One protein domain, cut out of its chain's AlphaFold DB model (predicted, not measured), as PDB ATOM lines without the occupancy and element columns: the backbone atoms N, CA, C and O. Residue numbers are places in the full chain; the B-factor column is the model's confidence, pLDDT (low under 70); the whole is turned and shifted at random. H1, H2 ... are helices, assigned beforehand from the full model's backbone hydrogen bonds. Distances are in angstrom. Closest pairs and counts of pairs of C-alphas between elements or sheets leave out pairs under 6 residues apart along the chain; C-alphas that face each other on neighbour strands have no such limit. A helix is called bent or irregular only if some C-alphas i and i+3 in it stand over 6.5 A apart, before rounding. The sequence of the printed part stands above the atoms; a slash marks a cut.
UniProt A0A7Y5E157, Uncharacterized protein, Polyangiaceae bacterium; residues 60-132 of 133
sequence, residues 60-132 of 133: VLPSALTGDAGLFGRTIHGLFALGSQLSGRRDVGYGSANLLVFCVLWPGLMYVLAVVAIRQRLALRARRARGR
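Overview. This is residues 60 to 132 of the 133 residues of an uncharacterized protein of Polyangiaceae bacterium (UniProt A0A7Y5E157). The model is an L of two helices: H2 makes the short limb, and the much longer H3 starts at the corner, beside the last half of H2, and makes the long limb. The tiny H1 sits at the far end of the short limb, and residues 102 to 132, nearly all in H3, stick out as a long arm with nothing packed on it. H3 is bent into the arms H3a and H3b, but it runs nearly straight, with 12 degrees between the arms. The printed part has 73 residues, with three named helices in the order H1, H2, H3 and no named strand, and its class is all helix. It is extended, with a radius of gyration of the C-alphas of 19.8 A, and flat in outline, spanning 61 by 33 by 15 A.

Arrangement. H1, residues 63 to 66, and H2, residues 71 to 86, touch only at the corner by their tight link; the closest C-alphas, those of Leu 65 and Leu 71, are 4.9 A apart. H3, residues 90 to 130, was assigned as one helix by its hydrogen bonds but is bent, with C-alphas 103 and 106 at 6.6 A; its arms are H3a, residues 90 to 103, and H3b, residues 106 to 130. H2 touches H3a with residues 79 to 86 alone, and the closest C-alphas, those of Gly 83 and Gly 93, are 3.8 A apart. These two run opposite ways at a steep tilt of 68 degrees, only just short of about perpendicular. H3a and H3b are near each other, at a shallow tilt of 12 degrees. H3b is apart from H1 and from H2, and H1 is apart from H3a. In H2, H3a and H3b every O i to N i+4 pair is within hydrogen-bond range; H1 is too short for such a pair, and its one O i to N i+3 pair is not within range.

Along the chain. H1 begins at C-alpha 63, at (30.096, 25.437, 15.314), and is 5.1 A long from first to last C-alpha. H2 runs 22.6 A, from C-alpha 71 at (27.348, 33.319, 12.978) to C-alpha 86. H3a measures 19.4 A. Residues 104 and 105 belong to neither arm, and H3b runs 36.6 A to C-alpha 130 at (52.119, 73.131, 12.184).

Size, cuts and confidence. The two C-alphas farthest apart, those of Arg 89 and Arg 132, are 63.2 A from each other. Residues 102 to 132, of which 102 to 130 belong to H3, stand free; the 42 residues of the body without them span 34 by 15 by 12 A. The printed part has no cut, and the links H1 to H2 and H2 to H3 are tight. The mean pLDDT of the printed part is 86.9, and one residue, Arg 132, is under 70.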
ATOM      1  N   VAL A  60      34.635  20.877   9.884       78.62
ATOM      2  CA  VAL A  60      36.012  21.103  10.364       78.62
ATOM      3  C   VAL A  60      36.122  22.444  11.100       78.62
ATOM      4  O   VAL A  60      37.005  22.642  11.929       78.62
ATOM      5  N   LEU A  61      35.202  23.369  10.819       79.94
ATOM      6  CA  LEU A  61      35.162  24.693  11.431       79.94
ATOM      7  C   LEU A  61      34.340  24.700  12.733       79.94
ATOM      8  O   LEU A  61      33.391  23.921  12.857       79.94
ATOM      9  N   PRO A  62      34.658  25.597  13.690       88.19
ATOM     10  CA  PRO A  62      33.910  25.721  14.935       88.19
ATOM     11  C   PRO A  62      32.424  25.999  14.692       88.19
ATOM     12  O   PRO A  62      32.067  26.897  13.928       88.19
ATOM     13  N   SER A  63      31.556  25.298  15.423       84.88
ATOM     14  CA  SER A  63      30.096  25.437  15.314       84.88
ATOM     15  C   SER A  63      29.600  26.863  15.575       84.88
ATOM     16  O   SER A  63      28.627  27.295  14.965       84.88
ATOM     17  N   ALA A  64      30.300  27.631  16.415       88.25
ATOM     18  CA  ALA A  64      30.002  29.043  16.651       88.25
ATOM     19  C   ALA A  64      30.087  29.896  15.370       88.25
ATOM     20  O   ALA A  64      29.376  30.896  15.251       88.25
ATOM     21  N   LEU A  65      30.932  29.511  14.409       86.00
ATOM     22  CA  LEU A  65      31.081  30.204  13.132       86.00
ATOM     23  C   LEU A  65      30.147  29.628  12.070       86.00
ATOM     24  O   LEU A  65      29.459  30.401  11.409       86.00
ATOM     25  N   THR A  66      30.110  28.305  11.911       82.50
ATOM     26  CA  THR A  66      29.490  27.650  10.744       82.50
ATOM     27  C   THR A  66      28.178  26.930  11.016       82.50
ATOM     28  O   THR A  66      27.509  26.547  10.063       82.50
ATOM     29  N   GLY A  67      27.799  26.731  12.278       81.88
ATOM     30  CA  GLY A  67      26.540  26.073  12.621       81.88
ATOM     31  C   GLY A  67      25.317  26.934  12.299       81.88
ATOM     32  O   GLY A  67      25.417  28.158  12.172       81.88
ATOM     33  N   ASP A  68      24.145  26.300  12.262       84.44
ATOM     34  CA  ASP A  68      22.860  26.967  11.996       84.44
ATOM     35  C   ASP A  68      22.513  28.012  13.073       84.44
ATOM     36  O   ASP A  68      22.061  29.117  12.778       84.44
ATOM     37  N   ALA A  69      22.821  27.709  14.337       88.25
ATOM     38  CA  ALA A  69      22.745  28.674  15.438       88.25
ATOM     39  C   ALA A  69      23.983  29.597  15.530       88.25
ATOM     40  O   ALA A  69      24.015  30.538  16.326       88.25
ATOM     41  N   GLY A  70      25.020  29.321  14.736       88.62
ATOM     42  CA  GLY A  70      26.276  30.065  14.687       88.62
ATOM     43  C   GLY A  70      26.165  31.389  13.934       88.62
ATOM     44  O   GLY A  70      25.083  31.868  13.594       88.62
ATOM     45  N   LEU A  71      27.302  32.043  13.697       89.69
ATOM     46  CA  LEU A  71      27.348  33.319  12.978       89.69
ATOM     47  C   LEU A  71      26.823  33.182  11.542       89.69
ATOM     48  O   LEU A  71      26.017  34.005  11.106       89.69
ATOM     49  N   PHE A  72      27.257  32.142  10.829       85.94
ATOM     50  CA  PHE A  72      26.848  31.892   9.452       85.94
ATOM     51  C   PHE A  72      25.344  31.633   9.363       85.94
ATOM     52  O   PHE A  72      24.650  32.362   8.657       85.94
ATOM     53  N   GLY A  73      24.821  30.676  10.136       87.50
ATOM     54  CA  GLY A  73      23.396  30.360  10.113       87.50
ATOM     55  C   GLY A  73      22.516  31.549  10.501       87.50
ATOM     56  O   GLY A  73      21.581  31.878   9.771       87.50
ATOM     57  N   ARG A  74      22.876  32.308  11.548       94.12
ATOM     58  CA  ARG A  74      22.177  33.564  11.895       94.12
ATOM     59  C   ARG A  74      22.192  34.587  10.759       94.12
ATOM     60  O   ARG A  74      21.176  35.237  10.522       94.12
ATOM     61  N   THR A  75      23.308  34.711  10.042       91.81
ATOM     62  CA  THR A  75      23.410  35.599   8.872       91.81
ATOM     63  C   THR A  75      22.456  35.151   7.764       91.81
ATOM     64  O   THR A  75      21.686  35.965   7.257       91.81
ATOM     65  N   ILE A  76      22.440  33.858   7.431       90.06
ATOM     66  CA  ILE A  76      21.543  33.297   6.412       90.06
ATOM     67  C   ILE A  76      20.071  33.484   6.806       90.06
ATOM     68  O   ILE A  76      19.273  33.940   5.987       90.06
ATOM     69  N   HIS A  77      19.707  33.212   8.062       91.81
ATOM     70  CA  HIS A  77      18.352  33.448   8.567       91.81
ATOM     71  C   HIS A  77      17.951  34.924   8.488       91.81
ATOM     72  O   HIS A  77      16.839  35.229   8.054       91.81
ATOM     73  N   GLY A  78      18.857  35.842   8.837       93.31
ATOM     74  CA  GLY A  78      18.636  37.281   8.693       93.31
ATOM     75  C   GLY A  78      18.405  37.701   7.239       93.31
ATOM     76  O   GLY A  78      17.491  38.475   6.962       93.31
ATOM     77  N   LEU A  79      19.167  37.140   6.297       92.62
ATOM     78  CA  LEU A  79      18.987  37.392   4.863       92.62
ATOM     79  C   LEU A  79      17.658  36.842   4.339       92.62
ATOM     80  O   LEU A  79      17.005  37.508   3.540       92.62
ATOM     81  N   PHE A  80      17.217  35.668   4.799       90.88
ATOM     82  CA  PHE A  80      15.883  35.155   4.468       90.88
ATOM     83  C   PHE A  80      14.769  36.034   5.042       90.88
ATOM     84  O   PHE A  80      13.802  36.313   4.334       90.88
ATOM     85  N   ALA A  81      14.908  36.498   6.287       93.38
ATOM     86  CA  ALA A  81      13.938  37.395   6.909       93.38
ATOM     87  C   ALA A  81      13.845  38.726   6.147       93.38
ATOM     88  O   ALA A  81      12.752  39.132   5.755       93.38
ATOM     89  N   LEU A  82      14.986  39.351   5.842       91.44
ATOM     90  CA  LEU A  82      15.044  40.555   5.010       91.44
ATOM     91  C   LEU A  82      14.451  40.299   3.619       91.44
ATOM     92  O   LEU A  82      13.642  41.082   3.131       91.44
ATOM     93  N   GLY A  83      14.801  39.174   2.997       89.56
ATOM     94  CA  GLY A  83      14.301  38.794   1.682       89.56
ATOM     95  C   GLY A  83      12.786  38.636   1.633       89.56
ATOM     96  O   GLY A  83      12.164  39.066   0.665       89.56
ATOM     97  N   SER A  84      12.184  38.098   2.697       91.75
ATOM     98  CA  SER A  84      10.727  37.959   2.809       91.75
ATOM     99  C   SER A  84       9.989  39.304   2.847       91.75
ATOM    100  O   SER A  84       8.833  39.375   2.444       91.75
ATOM    101  N   GLN A  85      10.664  40.379   3.270       92.38
ATOM    102  CA  GLN A  85      10.120  41.741   3.214       92.38
ATOM    103  C   GLN A  85      10.266  42.378   1.827       92.38
ATOM    104  O   GLN A  85       9.483  43.253   1.469       92.38
ATOM    105  N   LEU A  86      11.261  41.954   1.041       86.00
ATOM    106  CA  LEU A  86      11.531  42.497  -0.294       86.00
ATOM    107  C   LEU A  86      10.686  41.835  -1.389       86.00
ATOM    108  O   LEU A  86      10.425  42.454  -2.420       86.00
ATOM    109  N   SER A  87      10.283  40.576  -1.207       86.75
ATOM    110  CA  SER A  87       9.494  39.839  -2.192       86.75
ATOM    111  C   SER A  87       8.658  38.733  -1.549       86.75
ATOM    112  O   SER A  87       9.126  38.028  -0.660       86.75
ATOM    113  N   GLY A  88       7.450  38.508  -2.078       81.25
ATOM    114  CA  GLY A  88       6.617  37.353  -1.717       81.25
ATOM    115  C   GLY A  88       7.159  36.010  -2.230       81.25
ATOM    116  O   GLY A  88       6.716  34.953  -1.787       81.25
ATOM    117  N   ARG A  89       8.134  36.027  -3.152       83.88
ATOM    118  CA  ARG A  89       8.815  34.831  -3.662       83.88
ATOM    119  C   ARG A  89      10.116  34.597  -2.898       83.88
ATOM    120  O   ARG A  89      11.007  35.440  -2.920       83.88
ATOM    121  N   ARG A  90      10.242  33.439  -2.240       79.69
ATOM    122  CA  ARG A  90      11.354  33.134  -1.319       79.69
ATOM    123  C   ARG A  90      12.729  33.110  -1.999       79.69
ATOM    124  O   ARG A  90      13.692  33.616  -1.428       79.69
ATOM    125  N   ASP A  91      12.808  32.528  -3.190       77.00
ATOM    126  CA  ASP A  91      14.004  32.465  -4.040       77.00
ATOM    127  C   ASP A  91      14.477  33.866  -4.448       77.00
ATOM    128  O   ASP A  91      15.643  34.222  -4.262       77.00
ATOM    129  N   VAL A  92      13.543  34.685  -4.928       80.00
ATOM    130  CA  VAL A  92      13.817  36.056  -5.369       80.00
ATOM    131  C   VAL A  92      14.184  36.939  -4.179       80.00
ATOM    132  O   VAL A  92      15.204  37.620  -4.222       80.00
ATOM    133  N   GLY A  93      13.411  36.887  -3.094       85.44
ATOM    134  CA  GLY A  93      13.627  37.703  -1.901       85.44
ATOM    135  C   GLY A  93      14.994  37.465  -1.264       85.44
ATOM    136  O   GLY A  93      15.726  38.420  -0.999       85.44
ATOM    137  N   TYR A  94      15.379  36.201  -1.062       84.25
ATOM    138  CA  TYR A  94      16.699  35.860  -0.521       84.25
ATOM    139  C   TYR A  94      17.842  36.324  -1.438       84.25
ATOM    140  O   TYR A  94      18.845  36.858  -0.956       84.25
ATOM    141  N   GLY A  95      17.678  36.160  -2.756       83.88
ATOM    142  CA  GLY A  95      18.623  36.675  -3.747       83.88
ATOM    143  C   GLY A  95      18.771  38.194  -3.650       83.88
ATOM    144  O   GLY A  95      19.878  38.697  -3.463       83.88
ATOM    145  N   SER A  96      17.658  38.931  -3.686       83.06
ATOM    146  CA  SER A  96      17.639  40.392  -3.563       83.06
ATOM    147  C   SER A  96      18.281  40.884  -2.264       83.06
ATOM    148  O   SER A  96      19.067  41.831  -2.300       83.06
ATOM    149  N   ALA A  97      18.008  40.228  -1.133       88.38
ATOM    150  CA  ALA A  97      18.604  40.573   0.157       88.38
ATOM    151  C   ALA A  97      20.129  40.390   0.163       88.38
ATOM    152  O   ALA A  97      20.847  41.285   0.612       88.38
ATOM    153  N   ASN A  98      20.632  39.272  -0.373       87.31
ATOM    154  CA  ASN A  98      22.074  39.041  -0.515       87.31
ATOM    155  C   ASN A  98      22.746  40.162  -1.304       87.31
ATOM    156  O   ASN A  98      23.768  40.706  -0.891       87.31
ATOM    157  N   LEU A  99      22.152  40.513  -2.438       83.62
ATOM    158  CA  LEU A  99      22.738  41.471  -3.362       83.62
ATOM    159  C   LEU A  99      22.702  42.885  -2.773       83.62
ATOM    160  O   LEU A  99      23.701  43.600  -2.814       83.62
ATOM    161  N   LEU A 100      21.598  43.262  -2.125       84.12
ATOM    162  CA  LEU A 100      21.504  44.520  -1.392       84.12
ATOM    163  C   LEU A 100      22.592  44.624  -0.313       84.12
ATOM    164  O   LEU A 100      23.313  45.620  -0.254       84.12
ATOM    165  N   VAL A 101      22.742  43.601   0.529       87.56
ATOM    166  CA  VAL A 101      23.699  43.640   1.642       87.56
ATOM    167  C   VAL A 101      25.138  43.642   1.135       87.56
ATOM    168  O   VAL A 101      25.911  44.530   1.493       87.56
ATOM    169  N   PHE A 102      25.508  42.679   0.293       85.19
ATOM    170  CA  PHE A 102      26.909  42.450  -0.055       85.19
ATOM    171  C   PHE A 102      27.404  43.283  -1.236       85.19
ATOM    172  O   PHE A 102      28.595  43.585  -1.288       85.19
ATOM    173  N   CYS A 103      26.529  43.686  -2.159       82.50
ATOM    174  CA  CYS A 103      26.933  44.479  -3.323       82.50
ATOM    175  C   CYS A 103      26.680  45.980  -3.142       82.50
ATOM    176  O   CYS A 103      27.330  46.774  -3.819       82.50
ATOM    177  N   VAL A 104      25.778  46.383  -2.239       81.88
ATOM    178  CA  VAL A 104      25.427  47.802  -2.050       81.88
ATOM    179  C   VAL A 104      25.794  48.293  -0.654       81.88
ATOM    180  O   VAL A 104      26.652  49.169  -0.519       81.88
ATOM    181  N   LEU A 105      25.182  47.734   0.393       85.12
ATOM    182  CA  LEU A 105      25.323  48.260   1.755       85.12
ATOM    183  C   LEU A 105      26.748  48.097   2.290       85.12
ATOM    184  O   LEU A 105      27.324  49.058   2.799       85.12
ATOM    185  N   TRP A 106      27.334  46.908   2.151       86.00
ATOM    186  CA  TRP A 106      28.671  46.627   2.664       86.00
ATOM    187  C   TRP A 106      29.766  47.438   1.949       86.00
ATOM    188  O   TRP A 106      30.519  48.130   2.642       86.00
ATOM    189  N   PRO A 107      29.851  47.469   0.602       82.81
ATOM    190  CA  PRO A 107      30.807  48.331  -0.091       82.81
ATOM    191  C   PRO A 107      30.593  49.814   0.218       82.81
ATOM    192  O   PRO A 107      31.568  50.534   0.434       82.81
ATOM    193  N   GLY A 108      29.335  50.264   0.312       83.00
ATOM    194  CA  GLY A 108      29.002  51.634   0.700       83.00
ATOM    195  C   GLY A 108      29.529  51.986   2.093       83.00
ATOM    196  O   GLY A 108      30.195  53.009   2.262       83.00
ATOM    197  N   LEU A 109      29.312  51.109   3.076       87.12
ATOM    198  CA  LEU A 109      29.846  51.267   4.428       87.12
ATOM    199  C   LEU A 109      31.379  51.313   4.423       87.12
ATOM    200  O   LEU A 109      31.966  52.234   4.995       87.12
ATOM    201  N   MET A 110      32.034  50.357   3.757       85.38
ATOM    202  CA  MET A 110      33.497  50.309   3.663       85.38
ATOM    203  C   MET A 110      34.064  51.578   3.022       85.38
ATOM    204  O   MET A 110      35.063  52.123   3.496       85.38
ATOM    205  N   TYR A 111      33.401  52.097   1.990       83.31
ATOM    206  CA  TYR A 111      33.795  53.336   1.337       83.31
ATOM    207  C   TYR A 111      33.685  54.548   2.271       83.31
ATOM    208  O   TYR A 111      34.633  55.330   2.385       83.31
ATOM    209  N   VAL A 112      32.568  54.686   2.994       86.06
ATOM    210  CA  VAL A 112      32.383  55.763   3.983       86.06
ATOM    211  C   VAL A 112      33.486  55.719   5.042       86.06
ATOM    212  O   VAL A 112      34.109  56.746   5.326       86.06
ATOM    213  N   LEU A 113      33.781  54.533   5.578       87.94
ATOM    214  CA  LEU A 113      34.856  54.351   6.554       87.94
ATOM    215  C   LEU A 113      36.228  54.722   5.973       87.94
ATOM    216  O   LEU A 113      37.012  55.405   6.637       87.94
ATOM    217  N   ALA A 114      36.505  54.360   4.718       84.75
ATOM    218  CA  ALA A 114      37.743  54.734   4.038       84.75
ATOM    219  C   ALA A 114      37.884  56.261   3.896       84.75
ATOM    220  O   ALA A 114      38.948  56.816   4.184       84.75
ATOM    221  N   VAL A 115      36.811  56.965   3.520       87.44
ATOM    222  CA  VAL A 115      36.808  58.437   3.437       87.44
ATOM    223  C   VAL A 115      37.085  59.062   4.804       87.44
ATOM    224  O   VAL A 115      37.904  59.981   4.905       87.44
ATOM    225  N   VAL A 116      36.454  58.557   5.867       90.94
ATOM    226  CA  VAL A 116      36.705  59.023   7.241       90.94
ATOM    227  C   VAL A 116      38.176  58.835   7.615       90.94
ATOM    228  O   VAL A 116      38.818  59.795   8.058       90.94
ATOM    229  N   ALA A 117      38.741  57.653   7.364       91.62
ATOM    230  CA  ALA A 117      40.141  57.355   7.657       91.62
ATOM    231  C   ALA A 117      41.108  58.279   6.890       91.62
ATOM    232  O   ALA A 117      42.070  58.805   7.462       91.62
ATOM    233  N   ILE A 118      40.837  58.549   5.608       90.94
ATOM    234  CA  ILE A 118      41.636  59.481   4.798       90.94
ATOM    235  C   ILE A 118      41.575  60.894   5.386       90.94
ATOM    236  O   ILE A 118      42.621  61.528   5.567       90.94
ATOM    237  N   ARG A 119      40.380  61.389   5.735       91.44
ATOM    238  CA  ARG A 119      40.212  62.726   6.331       91.44
ATOM    239  C   ARG A 119      40.970  62.854   7.649       91.44
ATOM    240  O   ARG A 119      41.662  63.852   7.855       91.44
ATOM    241  N   GLN A 120      40.898  61.837   8.504       92.75
ATOM    242  CA  GLN A 120      41.655  61.792   9.756       92.75
ATOM    243  C   GLN A 120      43.166  61.830   9.498       92.75
ATOM    244  O   GLN A 120      43.880  62.633  10.105       92.75
ATOM    245  N   ARG A 121      43.665  61.036   8.543       93.06
ATOM    246  CA  ARG A 121      45.092  61.009   8.182       93.06
ATOM    247  C   ARG A 121      45.590  62.365   7.680       93.06
ATOM    248  O   ARG A 121      46.683  62.792   8.059       93.06
ATOM    249  N   LEU A 122      44.805  63.053   6.853       93.00
ATOM    250  CA  LEU A 122      45.137  64.394   6.361       93.00
ATOM    251  C   LEU A 122      45.149  65.429   7.495       93.00
ATOM    252  O   LEU A 122      46.093  66.214   7.594       93.00
ATOM    253  N   ALA A 123      44.161  65.388   8.393       92.56
ATOM    254  CA  ALA A 123      44.102  66.280   9.549       92.56
ATOM    255  C   ALA A 123      45.313  66.101  10.484       92.56
ATOM    256  O   ALA A 123      45.906  67.086  10.931       92.56
ATOM    257  N   LEU A 124      45.731  64.854  10.735       94.69
ATOM    258  CA  LEU A 124      46.923  64.549  11.533       94.69
ATOM    259  C   LEU A 124      48.210  65.061  10.873       94.69
ATOM    260  O   LEU A 124      49.060  65.632  11.556       94.69
ATOM    261  N   ARG A 125      48.350  64.912   9.549       93.38
ATOM    262  CA  ARG A 125      49.494  65.461   8.800       93.38
ATOM    263  C   ARG A 125      49.572  66.984   8.917       93.38
ATOM    264  O   ARG A 125      50.646  67.503   9.205       93.38
ATOM    265  N   ALA A 126      48.446  67.684   8.778       93.00
ATOM    266  CA  ALA A 126      48.396  69.142   8.911       93.00
ATOM    267  C   ALA A 126      48.776  69.620  10.324       93.00
ATOM    268  O   ALA A 126      49.486  70.612  10.473       93.00
ATOM    269  N   ARG A 127      48.349  68.901  11.373       92.38
ATOM    270  CA  ARG A 127      48.754  69.197  12.761       92.38
ATOM    271  C   ARG A 127      50.257  69.003  12.973       92.38
ATOM    272  O   ARG A 127      50.889  69.863  13.572       92.38
ATOM    273  N   ARG A 128      50.836  67.921  12.440       91.56
ATOM    274  CA  ARG A 128      52.286  67.662  12.523       91.56
ATOM    275  C   ARG A 128      53.119  68.705  11.782       91.56
ATOM    276  O   ARG A 128      54.186  69.052  12.262       91.56
ATOM    277  N   ALA A 129      52.642  69.193  10.636       88.69
ATOM    278  CA  ALA A 129      53.318  70.255   9.894       88.69
ATOM    279  C   ALA A 129      53.327  71.580  10.677       88.69
ATOM    280  O   ALA A 129      54.350  72.248  10.716       88.69
ATOM    281  N   ARG A 130      52.219  71.918  11.353       86.31
ATOM    282  CA  ARG A 130      52.119  73.131  12.184       86.31
ATOM    283  C   ARG A 130      52.910  73.072  13.489       86.31
ATOM    284  O   ARG A 130      53.330  74.111  13.954       86.31
ATOM    285  N   GLY A 131      53.100  71.892  14.079       80.12
ATOM    286  CA  GLY A 131      53.921  71.724  15.288       80.12
ATOM    287  C   GLY A 131      55.426  71.590  15.027       80.12
ATOM    288  O   GLY A 131      56.171  71.315  15.960       80.12
ATOM    289  N   ARG A 132      55.864  71.688  13.763       59.28
ATOM    290  CA  ARG A 132      57.278  71.689  13.347       59.28
ATOM    291  C   ARG A 132      57.749  73.056  12.827       59.28
ATOM    292  O   ARG A 132      58.913  73.161  12.458       59.28
TER     293      ARG A 132